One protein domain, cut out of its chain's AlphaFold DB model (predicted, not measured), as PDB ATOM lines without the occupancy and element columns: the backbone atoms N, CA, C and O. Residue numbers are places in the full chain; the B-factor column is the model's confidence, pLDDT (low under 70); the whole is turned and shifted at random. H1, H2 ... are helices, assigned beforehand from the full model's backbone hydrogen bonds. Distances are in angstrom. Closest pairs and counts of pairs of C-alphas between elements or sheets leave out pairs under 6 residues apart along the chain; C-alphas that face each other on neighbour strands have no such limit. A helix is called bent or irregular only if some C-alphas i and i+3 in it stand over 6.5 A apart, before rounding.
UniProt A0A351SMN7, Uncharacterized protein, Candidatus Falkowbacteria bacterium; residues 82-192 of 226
ATOM      1  N   SER A  82     127.926 142.262 185.546       92.25
ATOM      2  CA  SER A  82     128.943 141.299 185.970       92.25
ATOM      3  C   SER A  82     129.707 140.756 184.769       92.25
ATOM      4  O   SER A  82     130.932 140.719 184.800       92.25
ATOM      5  N   GLU A  83     129.016 140.436 183.669       91.69
ATOM      6  CA  GLU A  83     129.661 140.012 182.418       91.69
ATOM      7  C   GLU A  83     130.608 141.080 181.860       91.69
ATOM      8  O   GLU A  83     131.713 140.774 181.410       91.69
ATOM      9  N   VAL A  84     130.198 142.351 181.917       92.88
ATOM     10  CA  VAL A  84     131.035 143.470 181.467       92.88
ATOM     11  C   VAL A  84     132.262 143.606 182.365       92.88
ATOM     12  O   VAL A  84     133.371 143.786 181.867       92.88
ATOM     13  N   ILE A  85     132.091 143.483 183.682       92.94
ATOM     14  CA  ILE A  85     133.202 143.521 184.639       92.94
ATOM     15  C   ILE A  85     134.159 142.352 184.398       92.94
ATOM     16  O   ILE A  85     135.363 142.577 184.373       92.94
ATOM     17  N   LEU A  86     133.658 141.139 184.153       93.06
ATOM     18  CA  LEU A  86     134.487 139.969 183.849       93.06
ATOM     19  C   LEU A  86     135.367 140.192 182.613       93.06
ATOM     20  O   LEU A  86     136.541 139.828 182.633       93.06
ATOM     21  N   VAL A  87     134.838 140.847 181.574       92.06
ATOM     22  CA  VAL A  87     135.617 141.203 180.378       92.06
ATOM     23  C   VAL A  87     136.637 142.305 180.667       92.06
ATOM     24  O   VAL A  87     137.757 142.246 180.169       92.06
ATOM     25  N   LEU A  88     136.278 143.329 181.444       92.94
ATOM     26  CA  LEU A  88     137.140 144.498 181.648       92.94
ATOM     27  C   LEU A  88     138.204 144.311 182.731       92.94
ATOM     28  O   LEU A  88     139.277 144.903 182.631       92.94
ATOM     29  N   ASN A  89     137.920 143.534 183.776       93.25
ATOM     30  CA  ASN A  89     138.774 143.424 184.958       93.25
ATOM     31  C   ASN A  89     140.201 142.930 184.637       93.25
ATOM     32  O   ASN A  89     141.145 143.556 185.121       93.25
ATOM     33  N   PRO A  90     140.406 141.922 183.759       91.56
ATOM     34  CA  PRO A  90     141.748 141.502 183.341       91.56
ATOM     35  C   PRO A  90     142.552 142.603 182.636       91.56
ATOM     36  O   PRO A  90     143.778 142.543 182.585       91.56
ATOM     37  N   TYR A  91     141.870 143.612 182.090       92.00
ATOM     38  CA  TYR A  91     142.459 144.685 181.295       92.00
ATOM     39  C   TYR A  91     142.321 146.060 181.946       92.00
ATOM     40  O   TYR A  91     142.509 147.068 181.268       92.00
ATOM     41  N   LYS A  92     142.006 146.136 183.244       91.06
ATOM     42  CA  LYS A  92     141.719 147.402 183.938       91.06
ATOM     43  C   LYS A  92     142.832 148.440 183.754       91.06
ATOM     44  O   LYS A  92     142.557 149.594 183.442       91.06
ATOM     45  N   GLU A  93     144.084 148.005 183.862       92.38
ATOM     46  CA  GLU A  93     145.274 148.847 183.675       92.38
ATOM     47  C   GLU A  93     145.602 149.129 182.203       92.38
ATOM     48  O   GLU A  93     146.449 149.960 181.904       92.38
ATOM     49  N   LYS A  94     144.934 148.445 181.270       93.00
ATOM     50  CA  LYS A  94     145.120 148.567 179.819       93.00
ATOM     51  C   LYS A  94     143.958 149.278 179.124       93.00
ATOM     52  O   LYS A  94     143.957 149.398 177.901       93.00
ATOM     53  N   LEU A  95     142.987 149.813 179.867       92.06
ATOM     54  CA  LEU A  95     141.888 150.595 179.286       92.06
ATOM     55  C   LEU A  95     142.357 151.916 178.658       92.06
ATOM     56  O   LEU A  95     141.663 152.447 177.794       92.06
ATOM     57  N   TYR A  96     143.556 152.405 179.008       93.31
ATOM     58  CA  TYR A  96     144.168 153.561 178.340       93.31
ATOM     59  C   TYR A  96     144.354 153.342 176.832       93.31
ATOM     60  O   TYR A  96     144.439 154.317 176.093       93.31
ATOM     61  N   THR A  97     144.372 152.089 176.362       94.00
ATOM     62  CA  THR A  97     144.526 151.740 174.939       94.00
ATOM     63  C   THR A  97     143.377 152.239 174.053       94.00
ATOM     64  O   THR A  97     143.504 152.246 172.829       94.00
ATOM     65  N   PHE A  98     142.263 152.689 174.645       92.94
ATOM     66  CA  PHE A  98     141.186 153.403 173.948       92.94
ATOM     67  C   PHE A  98     141.451 154.908 173.780       92.94
ATOM     68  O   PHE A  98     140.755 155.566 173.015       92.94
ATOM     69  N   ILE A  99     142.437 155.454 174.490       90.69
ATOM     70  CA  ILE A  99     142.820 156.871 174.457       90.69
ATOM     71  C   ILE A  99     144.122 157.043 173.673       90.69
ATOM     72  O   ILE A  99     144.221 157.915 172.818       90.69
ATOM     73  N   SER A 100     145.124 156.212 173.965       87.69
ATOM     74  CA  SER A 100     146.433 156.261 173.318       87.69
ATOM     75  C   SER A 100     146.963 154.854 173.082       87.69
ATOM     76  O   SER A 100     146.936 154.012 173.979       87.69
ATOM     77  N   GLN A 101     147.433 154.603 171.863       89.25
ATOM     78  CA  GLN A 101     148.006 153.329 171.435       89.25
ATOM     79  C   GLN A 101     149.451 153.577 171.026       89.25
ATOM     80  O   GLN A 101     149.698 154.170 169.972       89.25
ATOM     81  N   ILE A 102     150.390 153.145 171.864       85.19
ATOM     82  CA  ILE A 102     151.816 153.411 171.660       85.19
ATOM     83  C   ILE A 102     152.392 152.387 170.684       85.19
ATOM     84  O   ILE A 102     153.098 152.747 169.741       85.19
ATOM     85  N   ASP A 103     152.050 151.115 170.876       91.38
ATOM     86  CA  ASP A 103     152.615 150.006 170.118       91.38
ATOM     87  C   ASP A 103     151.549 149.101 169.470       91.38
ATOM     88  O   ASP A 103     150.341 149.369 169.460       91.38
ATOM     89  N   GLN A 104     152.016 148.026 168.833       89.56
ATOM     90  CA  GLN A 104     151.139 147.047 168.199       89.56
ATOM     91  C   GLN A 104     150.389 146.178 169.221       89.56
ATOM     92  O   GLN A 104     149.307 145.679 168.903       89.56
ATOM     93  N   GLU A 105     150.926 145.991 170.426       91.62
ATOM     94  CA  GLU A 105     150.288 145.191 171.472       91.62
ATOM     95  C   GLU A 105     149.099 145.936 172.079       91.62
ATOM     96  O   GLU A 105     148.020 145.355 172.196       91.62
ATOM     97  N   ASP A 106     149.223 147.239 172.323       93.06
ATOM     98  CA  ASP A 106     148.125 148.115 172.732       93.06
ATOM     99  C   ASP A 106     146.950 148.028 171.748       93.06
ATOM    100  O   ASP A 106     145.791 147.900 172.153       93.06
ATOM    101  N   ARG A 107     147.239 148.019 170.437       91.44
ATOM    102  CA  ARG A 107     146.215 147.850 169.390       91.44
ATOM    103  C   ARG A 107     145.515 146.502 169.488       91.44
ATOM    104  O   ARG A 107     144.294 146.444 169.366       91.44
ATOM    105  N   LYS A 108     146.272 145.422 169.702       91.25
ATOM    106  CA  LYS A 108     145.714 144.070 169.865       91.25
ATOM    107  C   LYS A 108     144.861 143.966 171.126       91.25
ATOM    108  O   LYS A 108     143.798 143.354 171.077       91.25
ATOM    109  N   ILE A 109     145.294 144.567 172.233       92.56
ATOM    110  CA  ILE A 109     144.550 144.580 173.498       92.56
ATOM    111  C   ILE A 109     143.243 145.358 173.336       92.56
ATOM    112  O   ILE A 109     142.179 144.829 173.651       92.56
ATOM    113  N   CYS A 110     143.304 146.573 172.785       94.00
ATOM    114  CA  CYS A 110     142.124 147.393 172.519       94.00
ATOM    115  C   CYS A 110     141.109 146.651 171.639       94.00
ATOM    116  O   CYS A 110     139.911 146.609 171.938       94.00
ATOM    117  N   ASP A 111     141.592 146.017 170.573       92.75
ATOM    118  CA  ASP A 111     140.757 145.253 169.660       92.75
ATOM    119  C   ASP A 111     140.147 144.017 170.332       92.75
ATOM    120  O   ASP A 111     138.958 143.760 170.167       92.75
ATOM    121  N   ARG A 112     140.911 143.308 171.172       91.12
ATOM    122  CA  ARG A 112     140.416 142.164 171.946       91.12
ATOM    123  C   ARG A 112     139.293 142.559 172.901       91.12
ATOM    124  O   ARG A 112     138.228 141.951 172.856       91.12
ATOM    125  N   ILE A 113     139.493 143.612 173.697       93.62
ATOM    126  CA  ILE A 113     138.461 144.143 174.604       93.62
ATOM    127  C   ILE A 113     137.213 144.529 173.803       93.62
ATOM    128  O   ILE A 113     136.091 144.178 174.174       93.62
ATOM    129  N   SER A 114     137.410 145.215 172.675       94.88
ATOM    130  CA  SER A 114     136.318 145.645 171.802       94.88
ATOM    131  C   SER A 114     135.530 144.459 171.256       94.88
ATOM    132  O   SER A 114     134.305 144.473 171.302       94.88
ATOM    133  N   ILE A 115     136.206 143.411 170.780       92.75
ATOM    134  CA  ILE A 115     135.557 142.204 170.263       92.75
ATOM    135  C   ILE A 115     134.753 141.514 171.365       92.75
ATOM    136  O   ILE A 115     133.576 141.229 171.136       92.75
ATOM    137  N   SER A 116     135.327 141.297 172.553       91.44
ATOM    138  CA  SER A 116     134.627 140.641 173.667       91.44
ATOM    139  C   SER A 116     133.363 141.409 174.073       91.44
ATOM    140  O   SER A 116     132.279 140.825 174.156       91.44
ATOM    141  N   LEU A 117     133.451 142.736 174.208       94.25
ATOM    142  CA  LEU A 117     132.286 143.586 174.480       94.25
ATOM    143  C   LEU A 117     131.265 143.570 173.334       94.25
ATOM    144  O   LEU A 117     130.063 143.519 173.584       94.25
ATOM    145  N   VAL A 118     131.708 143.573 172.072       93.31
ATOM    146  CA  VAL A 118     130.813 143.472 170.906       93.31
ATOM    147  C   VAL A 118     130.079 142.135 170.911       93.31
ATOM    148  O   VAL A 118     128.898 142.093 170.576       93.31
ATOM    149  N   ARG A 119     130.730 141.038 171.317       88.94
ATOM    150  CA  ARG A 119     130.066 139.732 171.438       88.94
ATOM    151  C   ARG A 119     128.995 139.735 172.525       88.94
ATOM    152  O   ARG A 119     127.914 139.213 172.265       88.94
ATOM    153  N   LEU A 120     129.247 140.357 173.675       91.06
ATOM    154  CA  LEU A 120     128.225 140.548 174.711       91.06
ATOM    155  C   LEU A 120     127.063 141.415 174.219       91.06
ATOM    156  O   LEU A 120     125.899 141.042 174.349       91.06
ATOM    157  N   ALA A 121     127.369 142.534 173.567       92.25
ATOM    158  CA  ALA A 121     126.360 143.412 172.986       92.25
ATOM    159  C   ALA A 121     125.495 142.682 171.942       92.25
ATOM    160  O   ALA A 121     124.275 142.814 171.933       92.25
ATOM    161  N   GLN A 122     126.100 141.844 171.094       89.31
ATOM    162  CA  GLN A 122     125.382 141.016 170.118       89.31
ATOM    163  C   GLN A 122     124.511 139.927 170.762       89.31
ATOM    164  O   GLN A 122     123.553 139.478 170.130       89.31
ATOM    165  N   ARG A 123     124.824 139.501 171.993       88.44
ATOM    166  CA  ARG A 123     123.964 138.631 172.812       88.44
ATOM    167  C   ARG A 123     122.811 139.397 173.470       88.44
ATOM    168  O   ARG A 123     121.939 138.747 174.021       88.44
ATOM    169  N   GLY A 124     122.765 140.725 173.385       89.06
ATOM    170  CA  GLY A 124     121.698 141.548 173.962       89.06
ATOM    171  C   GLY A 124     122.071 142.257 175.265       89.06
ATOM    172  O   GLY A 124     121.196 142.878 175.863       89.06
ATOM    173  N   ASN A 125     123.336 142.211 175.707       93.31
ATOM    174  CA  ASN A 125     123.756 142.908 176.924       93.31
ATOM    175  C   ASN A 125     123.781 144.435 176.706       93.31
ATOM    176  O   ASN A 125     124.647 144.967 176.001       93.31
ATOM    177  N   LEU A 126     122.854 145.150 177.346       93.62
ATOM    178  CA  LEU A 126     122.709 146.602 177.238       93.62
ATOM    179  C   LEU A 126     123.892 147.358 177.853       93.62
ATOM    180  O   LEU A 126     124.335 148.368 177.297       93.62
ATOM    181  N   PHE A 127     124.465 146.857 178.951       95.94
ATOM    182  CA  PHE A 127     125.634 147.482 179.572       95.94
ATOM    183  C   PHE A 127     126.880 147.360 178.696       95.94
ATOM    184  O   PHE A 127     127.685 148.289 178.652       95.94
ATOM    185  N   ALA A 128     127.021 146.269 177.938       95.38
ATOM    186  CA  ALA A 128     128.109 146.136 176.976       95.38
ATOM    187  C   ALA A 128     128.004 147.183 175.851       95.38
ATOM    188  O   ALA A 128     129.006 147.811 175.503       95.38
ATOM    189  N   ILE A 129     126.792 147.438 175.333       94.00
ATOM    190  CA  ILE A 129     126.542 148.497 174.336       94.00
ATOM    191  C   ILE A 129     126.902 149.867 174.912       94.00
ATOM    192  O   ILE A 129     127.654 150.621 174.293       94.00
ATOM    193  N   GLN A 130     126.401 150.184 176.110       94.94
ATOM    194  CA  GLN A 130     126.705 151.448 176.785       94.94
ATOM    195  C   GLN A 130     128.209 151.619 176.997       94.94
ATOM    196  O   GLN A 130     128.751 152.694 176.745       94.94
ATOM    197  N   LYS A 131     128.908 150.554 177.398       95.94
ATOM    198  CA  LYS A 131     130.351 150.603 177.616       95.94
ATOM    199  C   LYS A 131     131.132 150.826 176.326       95.94
ATOM    200  O   LYS A 131     132.054 151.639 176.315       95.94
ATOM    201  N   LEU A 132     130.743 150.180 175.227       95.75
ATOM    202  CA  LEU A 132     131.329 150.443 173.910       95.75
ATOM    203  C   LEU A 132     131.098 151.893 173.474       95.75
ATOM    204  O   LEU A 132     132.037 152.541 173.021       95.75
ATOM    205  N   LYS A 133     129.892 152.432 173.682       94.19
ATOM    206  CA  LYS A 133     129.581 153.845 173.414       94.19
ATOM    207  C   LYS A 133     130.334 154.824 174.311       94.19
ATOM    208  O   LYS A 133     130.481 155.972 173.929       94.19
ATOM    209  N   GLN A 134     130.823 154.398 175.473       94.12
ATOM    210  CA  GLN A 134     131.711 155.217 176.301       94.12
ATOM    211  C   GLN A 134     133.163 155.163 175.812       94.12
ATOM    212  O   GLN A 134     133.836 156.186 175.796       94.12
ATOM    213  N   LEU A 135     133.657 153.979 175.438       95.12
ATOM    214  CA  LEU A 135     135.077 153.762 175.144       95.12
ATOM    215  C   LEU A 135     135.464 154.111 173.701       95.12
ATOM    216  O   LEU A 135     136.489 154.744 173.470       95.12
ATOM    217  N   ILE A 136     134.659 153.703 172.719       95.19
ATOM    218  CA  ILE A 136     134.976 153.883 171.296       95.19
ATOM    219  C   ILE A 136     135.110 155.365 170.897       95.19
ATOM    220  O   ILE A 136     136.005 155.658 170.100       95.19
ATOM    221  N   PRO A 137     134.294 156.315 171.404       93.38
ATOM    222  CA  PRO A 137     134.435 157.716 171.015       93.38
ATOM    223  C   PRO A 137     135.820 158.311 171.270       93.38
ATOM    224  O   PRO A 137     136.237 159.166 170.497       93.38
ATOM    225  N   PHE A 138     136.568 157.840 172.275       93.00
ATOM    226  CA  PHE A 138     137.947 158.289 172.493       93.00
ATOM    227  C   PHE A 138     138.845 157.984 171.282       93.00
ATOM    228  O   PHE A 138     139.536 158.875 170.792       93.00
ATOM    229  N   LEU A 139     138.741 156.774 170.722       93.19
ATOM    230  CA  LEU A 139     139.460 156.388 169.503       93.19
ATOM    231  C   LEU A 139     138.978 157.172 168.284       93.19
ATOM    232  O   LEU A 139     139.777 157.615 167.463       93.19
ATOM    233  N   ILE A 140     137.661 157.340 168.154       93.12
ATOM    234  CA  ILE A 140     137.081 158.056 167.016       93.12
ATOM    235  C   ILE A 140     137.524 159.515 167.019       93.12
ATOM    236  O   ILE A 140     137.886 160.023 165.962       93.12
ATOM    237  N   ASN A 141     137.550 160.175 168.176       91.69
ATOM    238  CA  ASN A 141     138.012 161.555 168.293       91.69
ATOM    239  C   ASN A 141     139.450 161.698 167.785       91.69
ATOM    240  O   ASN A 141     139.713 162.564 166.952       91.69
ATOM    241  N   GLN A 142     140.338 160.777 168.168       90.12
ATOM    242  CA  GLN A 142     141.703 160.732 167.643       90.12
ATOM    243  C   GLN A 142     141.730 160.528 166.117       90.12
ATOM    244  O   GLN A 142     142.539 161.121 165.407       90.12
ATOM    245  N   TRP A 143     140.837 159.703 165.568       91.94
ATOM    246  CA  TRP A 143     140.770 159.498 164.120       91.94
ATOM    247  C   TRP A 143     140.221 160.704 163.358       91.94
ATOM    248  O   TRP A 143     140.664 160.952 162.234       91.94
ATOM    249  N   ILE A 144     139.270 161.438 163.941       91.75
ATOM    250  CA  ILE A 144     138.666 162.649 163.366       91.75
ATOM    251  C   ILE A 144     139.701 163.766 163.221       91.75
ATOM    252  O   ILE A 144     139.602 164.577 162.305       91.75
ATOM    253  N   GLU A 145     140.721 163.804 164.075       87.44
ATOM    254  CA  GLU A 145     141.856 164.716 163.890       87.44
ATOM    255  C   GLU A 145     142.643 164.411 162.603       87.44
ATOM    256  O   GLU A 145     143.262 165.298 162.018       87.44
ATOM    257  N   GLY A 146     142.567 163.176 162.102       85.38
ATOM    258  CA  GLY A 146     143.160 162.769 160.835       85.38
ATOM    259  C   GLY A 146     142.347 163.175 159.599       85.38
ATOM    260  O   GLY A 146     141.116 163.203 159.588       85.38
ATOM    261  N   TYR A 147     143.045 163.374 158.475       76.25
ATOM    262  CA  TYR A 147     142.454 163.804 157.196       76.25
ATOM    263  C   TYR A 147     141.295 162.923 156.694       76.25
ATOM    264  O   TYR A 147     140.356 163.413 156.077       76.25
ATOM    265  N   LYS A 148     141.346 161.607 156.937       84.44
ATOM    266  CA  LYS A 148     140.361 160.659 156.387       84.44
ATOM    267  C   LYS A 148     138.993 160.728 157.063       84.44
ATOM    268  O   LYS A 148     138.003 160.344 156.445       84.44
ATOM    269  N   LEU A 149     138.945 161.157 158.323       90.12
ATOM    270  CA  LEU A 149     137.740 161.114 159.153       90.12
ATOM    271  C   LEU A 149     137.345 162.494 159.698       90.12
ATOM    272  O   LEU A 149     136.316 162.601 160.353       90.12
ATOM    273  N   ASN A 150     138.072 163.559 159.352       87.81
ATOM    274  CA  ASN A 150     137.764 164.937 159.750       87.81
ATOM    275  C   ASN A 150     136.326 165.392 159.449       87.81
ATOM    276  O   ASN A 150     135.761 166.190 160.194       87.81
ATOM    277  N   ARG A 151     135.694 164.846 158.404       88.69
ATOM    278  CA  ARG A 151     134.302 165.142 158.022       88.69
ATOM    279  C   ARG A 151     133.280 164.711 159.066       88.69
ATOM    280  O   ARG A 151     132.177 165.233 159.056       88.69
ATOM    281  N   TRP A 152     133.637 163.784 159.951       91.50
ATOM    282  CA  TRP A 152     132.778 163.338 161.048       91.50
ATOM    283  C   TRP A 152     132.753 164.305 162.230       91.50
ATOM    284  O   TRP A 152     131.924 164.137 163.124       91.50
ATOM    285  N   ARG A 153     133.624 165.324 162.249       89.38
ATOM    286  CA  ARG A 153     133.609 166.351 163.294       89.38
ATOM    287  C   ARG A 153     132.206 166.963 163.374       89.38
ATOM    288  O   ARG A 153     131.657 167.374 162.358       89.38
ATOM    289  N   GLY A 154     131.639 167.012 164.580       85.69
ATOM    290  CA  GLY A 154     130.312 167.585 164.842       85.69
ATOM    291  C   GLY A 154     129.128 166.651 164.581       85.69
ATOM    292  O   GLY A 154     128.011 166.994 164.952       85.69
ATOM    293  N   TYR A 155     129.343 165.458 164.024       90.31
ATOM    294  CA  TYR A 155     128.279 164.485 163.746       90.31
ATOM    295  C   TYR A 155     128.165 163.406 164.836       90.31
ATOM    296  O   TYR A 155     128.057 162.217 164.532       90.31
ATOM    297  N   ASN A 156     128.193 163.800 166.113       89.38
ATOM    298  CA  ASN A 156     128.237 162.875 167.259       89.38
ATOM    299  C   ASN A 156     127.075 161.864 167.271       89.38
ATOM    300  O   ASN A 156     127.282 160.683 167.553       89.38
ATOM    301  N   ASP A 157     125.871 162.292 166.891       90.25
ATOM    302  CA  ASP A 157     124.704 161.405 166.828       90.25
ATOM    303  C   ASP A 157     124.859 160.333 165.742       90.25
ATOM    304  O   ASP A 157     124.606 159.150 165.981       90.25
ATOM    305  N   LEU A 158     125.365 160.717 164.562       92.00
ATOM    306  CA  LEU A 158     125.642 159.772 163.475       92.00
ATOM    307  C   LEU A 158     126.783 158.817 163.829       92.00
ATOM    308  O   LEU A 158     126.756 157.661 163.409       92.00
ATOM    309  N   ILE A 159     127.768 159.271 164.610       93.06
ATOM    310  CA  ILE A 159     128.836 158.409 165.125       93.06
ATOM    311  C   ILE A 159     128.234 157.307 166.002       93.06
ATOM    312  O   ILE A 159     128.520 156.131 165.780       93.06
ATOM    313  N   ASN A 160     127.355 157.659 166.943       92.94
ATOM    314  CA  ASN A 160     126.697 156.685 167.816       92.94
ATOM    315  C   ASN A 160     125.862 155.665 167.029       92.94
ATOM    316  O   ASN A 160     125.947 154.465 167.298       92.94
ATOM    317  N   ILE A 161     125.117 156.122 166.017       93.44
ATOM    318  CA  ILE A 161     124.358 155.245 165.112       93.44
ATOM    319  C   ILE A 161     125.303 154.312 164.341       93.44
ATOM    320  O   ILE A 161     125.050 153.111 164.232       93.44
ATOM    321  N   CYS A 162     126.425 154.836 163.838       94.00
ATOM    322  CA  CYS A 162     127.419 154.047 163.115       94.00
ATOM    323  C   CYS A 162     128.041 152.961 164.007       94.00
ATOM    324  O   CYS A 162     128.210 151.824 163.560       94.00
ATOM    325  N   ILE A 163     128.333 153.282 165.273       94.69
ATOM    326  CA  ILE A 163     128.819 152.314 166.264       94.69
ATOM    327  C   ILE A 163     127.785 151.201 166.466       94.69
ATOM    328  O   ILE A 163     128.141 150.028 166.343       94.69
ATOM    329  N   ASP A 164     126.514 151.539 166.705       93.44
ATOM    330  CA  ASP A 164     125.439 150.553 166.893       93.44
ATOM    331  C   ASP A 164     125.298 149.613 165.691       93.44
ATOM    332  O   ASP A 164     125.229 148.386 165.831       93.44
ATOM    333  N   ASP A 165     125.299 150.177 164.484       92.31
ATOM    334  CA  ASP A 165     125.217 149.399 163.255       92.31
ATOM    335  C   ASP A 165     126.440 148.505 163.058       92.31
ATOM    336  O   ASP A 165     126.304 147.350 162.636       92.31
ATOM    337  N   CYS A 166     127.633 148.994 163.400       93.81
ATOM    338  CA  CYS A 166     128.850 148.199 163.355       93.81
ATOM    339  C   CYS A 166     128.800 147.042 164.353       93.81
ATOM    340  O   CYS A 166     129.084 145.912 163.955       93.81
ATOM    341  N   ILE A 167     128.372 147.280 165.595       92.94
ATOM    342  CA  ILE A 167     128.175 146.236 166.610       92.94
ATOM    343  C   ILE A 167     127.228 145.163 166.071       92.94
ATOM    344  O   ILE A 167     127.570 143.983 166.066       92.94
ATOM    345  N   ARG A 168     126.063 145.540 165.531       89.00
ATOM    346  CA  ARG A 168     125.069 144.583 165.008       89.00
ATOM    347  C   ARG A 168     125.562 143.795 163.791       89.00
ATOM    348  O   ARG A 168     125.170 142.643 163.588       89.00
ATOM    349  N   ARG A 169     126.376 144.416 162.931       88.19
ATOM    350  CA  ARG A 169     126.812 143.838 161.644       88.19
ATOM    351  C   ARG A 169     128.159 143.130 161.712       88.19
ATOM    352  O   ARG A 169     128.470 142.378 160.786       88.19
ATOM    353  N   TYR A 170     128.931 143.319 162.777       88.62
ATOM    354  CA  TYR A 170     130.256 142.731 162.920       88.62
ATOM    355  C   TYR A 170     130.195 141.199 163.027       88.62
ATOM    356  O   TYR A 170     129.999 140.601 164.084       88.62
ATOM    357  N   ARG A 171     130.360 140.538 161.884       77.62
ATOM    358  CA  ARG A 171     130.393 139.072 161.766       77.62
ATOM    359  C   ARG A 171     131.804 138.513 161.715       77.62
ATOM    360  O   ARG A 171     132.007 137.350 162.051       77.62
ATOM    361  N   TYR A 172     132.729 139.325 161.218       68.75
ATOM    362  CA  TYR A 172     134.078 138.905 160.885       68.75
ATOM    363  C   TYR A 172     134.894 138.632 162.146       68.75
ATOM    364  O   TYR A 172     134.612 139.179 163.209       68.75
ATOM    365  N   SER A 173     135.903 137.789 161.999       66.06
ATOM    366  CA  SER A 173     136.879 137.443 163.020       66.06
ATOM    367  C   SER A 173     138.233 138.034 162.661       66.06
ATOM    368  O   SER A 173     139.164 137.375 162.215       66.06
ATOM    369  N   GLY A 174     138.293 139.344 162.807       79.75
ATOM    370  CA  GLY A 174     139.493 140.156 162.690       79.75
ATOM    371  C   GLY A 174     139.233 141.447 163.440       79.75
ATOM    372  O   GLY A 174     138.332 141.482 164.270       79.75
ATOM    373  N   SER A 175     139.932 142.528 163.131       88.75
ATOM    374  CA  SER A 175     139.782 143.716 163.969       88.75
ATOM    375  C   SER A 175     138.405 144.375 163.874       88.75
ATOM    376  O   SER A 175     137.979 144.791 162.792       88.75
ATOM    377  N   PHE A 176     137.715 144.484 165.017       92.75
ATOM    378  CA  PHE A 176     136.492 145.278 165.129       92.75
ATOM    379  C   PHE A 176     136.814 146.760 164.957       92.75
ATOM    380  O   PHE A 176     136.135 147.450 164.200       92.75
ATOM    381  N   ILE A 177     137.890 147.228 165.591       93.69
ATOM    382  CA  ILE A 177     138.345 148.618 165.498       93.69
ATOM    383  C   ILE A 177     138.701 148.981 164.051       93.69
ATOM    384  O   ILE A 177     138.256 150.006 163.537       93.69
ATOM    385  N   GLY A 178     139.423 148.106 163.349       92.31
ATOM    386  CA  GLY A 178     139.736 148.274 161.931       92.31
ATOM    387  C   GLY A 178     138.492 148.234 161.035       92.31
ATOM    388  O   GLY A 178     138.379 149.033 160.106       92.31
ATOM    389  N   TYR A 179     137.536 147.345 161.325       93.00
ATOM    390  CA  TYR A 179     136.247 147.300 160.628       93.00
ATOM    391  C   TYR A 179     135.452 148.601 160.809       93.00
ATOM    392  O   TYR A 179     134.964 149.161 159.824       93.00
ATOM    393  N   LEU A 180     135.357 149.105 162.040       95.06
ATOM    394  CA  LEU A 180     134.676 150.354 162.365       95.06
ATOM    395  C   LEU A 180     135.340 151.541 161.663       95.06
ATOM    396  O   LEU A 180     134.666 152.276 160.946       95.06
ATOM    397  N   ASN A 181     136.663 151.681 161.793       94.12
ATOM    398  CA  ASN A 181     137.427 152.751 161.155       94.12
ATOM    399  C   ASN A 181     137.184 152.787 159.639       94.12
ATOM    400  O   ASN A 181     136.859 153.833 159.075       94.12
ATOM    401  N   LYS A 182     137.258 151.622 158.982       93.31
ATOM    402  CA  LYS A 182     137.046 151.536 157.537       93.31
ATOM    403  C   LYS A 182     135.603 151.837 157.140       93.31
ATOM    404  O   LYS A 182     135.371 152.464 156.108       93.31
ATOM    405  N   THR A 183     134.639 151.416 157.957       94.00
ATOM    406  CA  THR A 183     133.217 151.715 157.744       94.00
ATOM    407  C   THR A 183     132.963 153.214 157.830       94.00
ATOM    408  O   THR A 183     132.344 153.773 156.927       94.00
ATOM    409  N   MET A 184     133.510 153.883 158.847       94.38
ATOM    410  CA  MET A 184     133.409 155.335 158.983       94.38
ATOM    411  C   MET A 184     134.099 156.073 157.830       94.38
ATOM    412  O   MET A 184     133.559 157.057 157.331       94.38
ATOM    413  N   GLU A 185     135.253 155.596 157.350       93.50
ATOM    414  CA  GLU A 185     135.953 156.206 156.209       93.50
ATOM    415  C   GLU A 185     135.057 156.242 154.961       93.50
ATOM    416  O   GLU A 185     135.012 157.245 154.249       93.50
ATOM    417  N   TYR A 186     134.313 155.166 154.688       92.81
ATOM    418  CA  TYR A 186     133.392 155.118 153.551       92.81
ATOM    419  C   TYR A 186     132.093 155.882 153.807       92.81
ATOM    420  O   TYR A 186     131.670 156.654 152.946       92.81
ATOM    421  N   ALA A 187     131.482 155.702 154.979       91.94
ATOM    422  CA  ALA A 187     130.222 156.352 155.335       91.94
ATOM    423  C   ALA A 187     130.361 157.874 155.519       91.94
ATOM    424  O   ALA A 187     129.386 158.597 155.347       91.94
ATOM    425  N   GLY A 188     131.571 158.373 155.794       89.38
ATOM    426  CA  GLY A 188     131.860 159.802 155.937       89.38
ATOM    427  C   GLY A 188     132.071 160.558 154.625       89.38
ATOM    428  O   GLY A 188     132.064 161.786 154.620       89.38
ATOM    429  N   ARG A 189     132.255 159.866 153.493       88.00
ATOM    430  CA  ARG A 189     132.447 160.511 152.179       88.00
ATOM    431  C   ARG A 189     131.327 161.486 151.785       88.00
ATOM    432  O   ARG A 189     131.679 162.562 151.304       88.00
ATOM    433  N   PRO A 190     130.031 161.174 151.969       87.81
ATOM    434  CA  PRO A 190     128.953 162.115 151.664       87.81
ATOM    435  C   PRO A 190     128.790 163.247 152.692       87.81
ATOM    436  O   PRO A 190     128.052 164.190 152.418       87.81
ATOM    437  N   LEU A 191     129.442 163.184 153.861       87.56
ATOM    438  CA  LEU A 191     129.298 164.215 154.892       87.56
ATOM    439  C   LEU A 191     129.981 165.517 154.463       87.56
ATOM    440  O   LEU A 191     131.103 165.518 153.946       87.56
ATOM    441  N   LYS A 192     129.310 166.641 154.722       83.25
ATOM    442  CA  LYS A 192     129.891 167.979 154.573       83.25
ATOM    443  C   LYS A 192     130.705 168.308 155.823       83.25
ATOM    444  O   LYS A 192     130.235 168.063 156.930       83.25
TER     445      LYS A 192
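What this domain is: This is residues 82 to 192 of the 226 residues of an uncharacterized protein of Candidatus Falkowbacteria bacterium (UniProt A0A351SMN7). Three helices, H1, H2 and H3, make an up-and-down bundle, each running against the one before it, and a crossed pair, H4 and H5, packs on H2, meeting it about perpendicularly with residues 167 to 168 of H4 and 176 to 177 of H5. H1 lies at one end of the longest axis and is sharply kinked, while the last residues, 188 to 192, reach the other end. The printed part has 111 residues with five named helices, in the order H1 to H5, and no named strand; the class is all helix. The whole is compact, with a radius of gyration of the C-alphas of 13.5 A and spans of 41 by 31 by 24 A.

How they stand to each other: H1, residues 82 to 98, and H2, residues 104 to 122, form a helical hairpin; they touch at a shallow tilt of 29 degrees, opposite ways, closest at the C-alphas of Thr 97 and Cys 110, 5.5 A apart. H1 is irregular, with C-alphas 90 and 93 8.2 A apart, and has a kink of 87 degrees near residue 92. H2 and H3, residues 126 to 144, form a second helical hairpin at a steep tilt of 38 degrees, only just beyond shallow; the closest C-alphas are those of Ala 121 and Ala 128, 5.1 A apart. H1 also touches H3, with the C-alphas of Phe 98 and Leu 139 5.6 A apart. H2 is the hub, touching the four other helices. H4, residues 156 to 169, touches H2 at 77 degrees, about perpendicular, closest at the C-alphas of Val 118 and Ile 167, 5.7 A. H3 and H4 only just touch, with 3 pairs of C-alphas within 8 A, the closest being Lys 133 and Asn 160 at 6.9 A. H5, residues 176 to 187, touches H2 at 81 degrees, about perpendicular, closest at the C-alphas of Asp 111 and Ile 177, 5.9 A. H4 and H5 touch at a steep tilt of 56 degrees, opposite ways, with the C-alphas of Cys 166 and Leu 180 6.3 A apart. H1 is apart from H4 and H5. In H2, H4 and H5 every O i to N i+4 pair is within hydrogen-bond range; in H3 12 of 15 are, and in H1 6 of 13, beside 9 of 14 O i to N i+3 pairs.

Where its parts are: H1 begins at C-alpha 82, (128.943, 141.299, 185.970), and measures 21.0 A from first to last C-alpha. H2 and H3 measure 26.5 A each, and H3 ends at C-alpha 144, (138.666, 162.649, 163.366). H4 measures 19.9 A. H5 ends at C-alpha 187, (130.222, 156.352, 155.335).

The domain as a whole: The two C-alphas farthest apart are those of Ser 82 and Lys 192, 41.2 A. The printed part has no cut. The link from H3 to H4, 11 residues, is long. The mean pLDDT of the printed part is 90.9, and residues 172 to 173 are under 70.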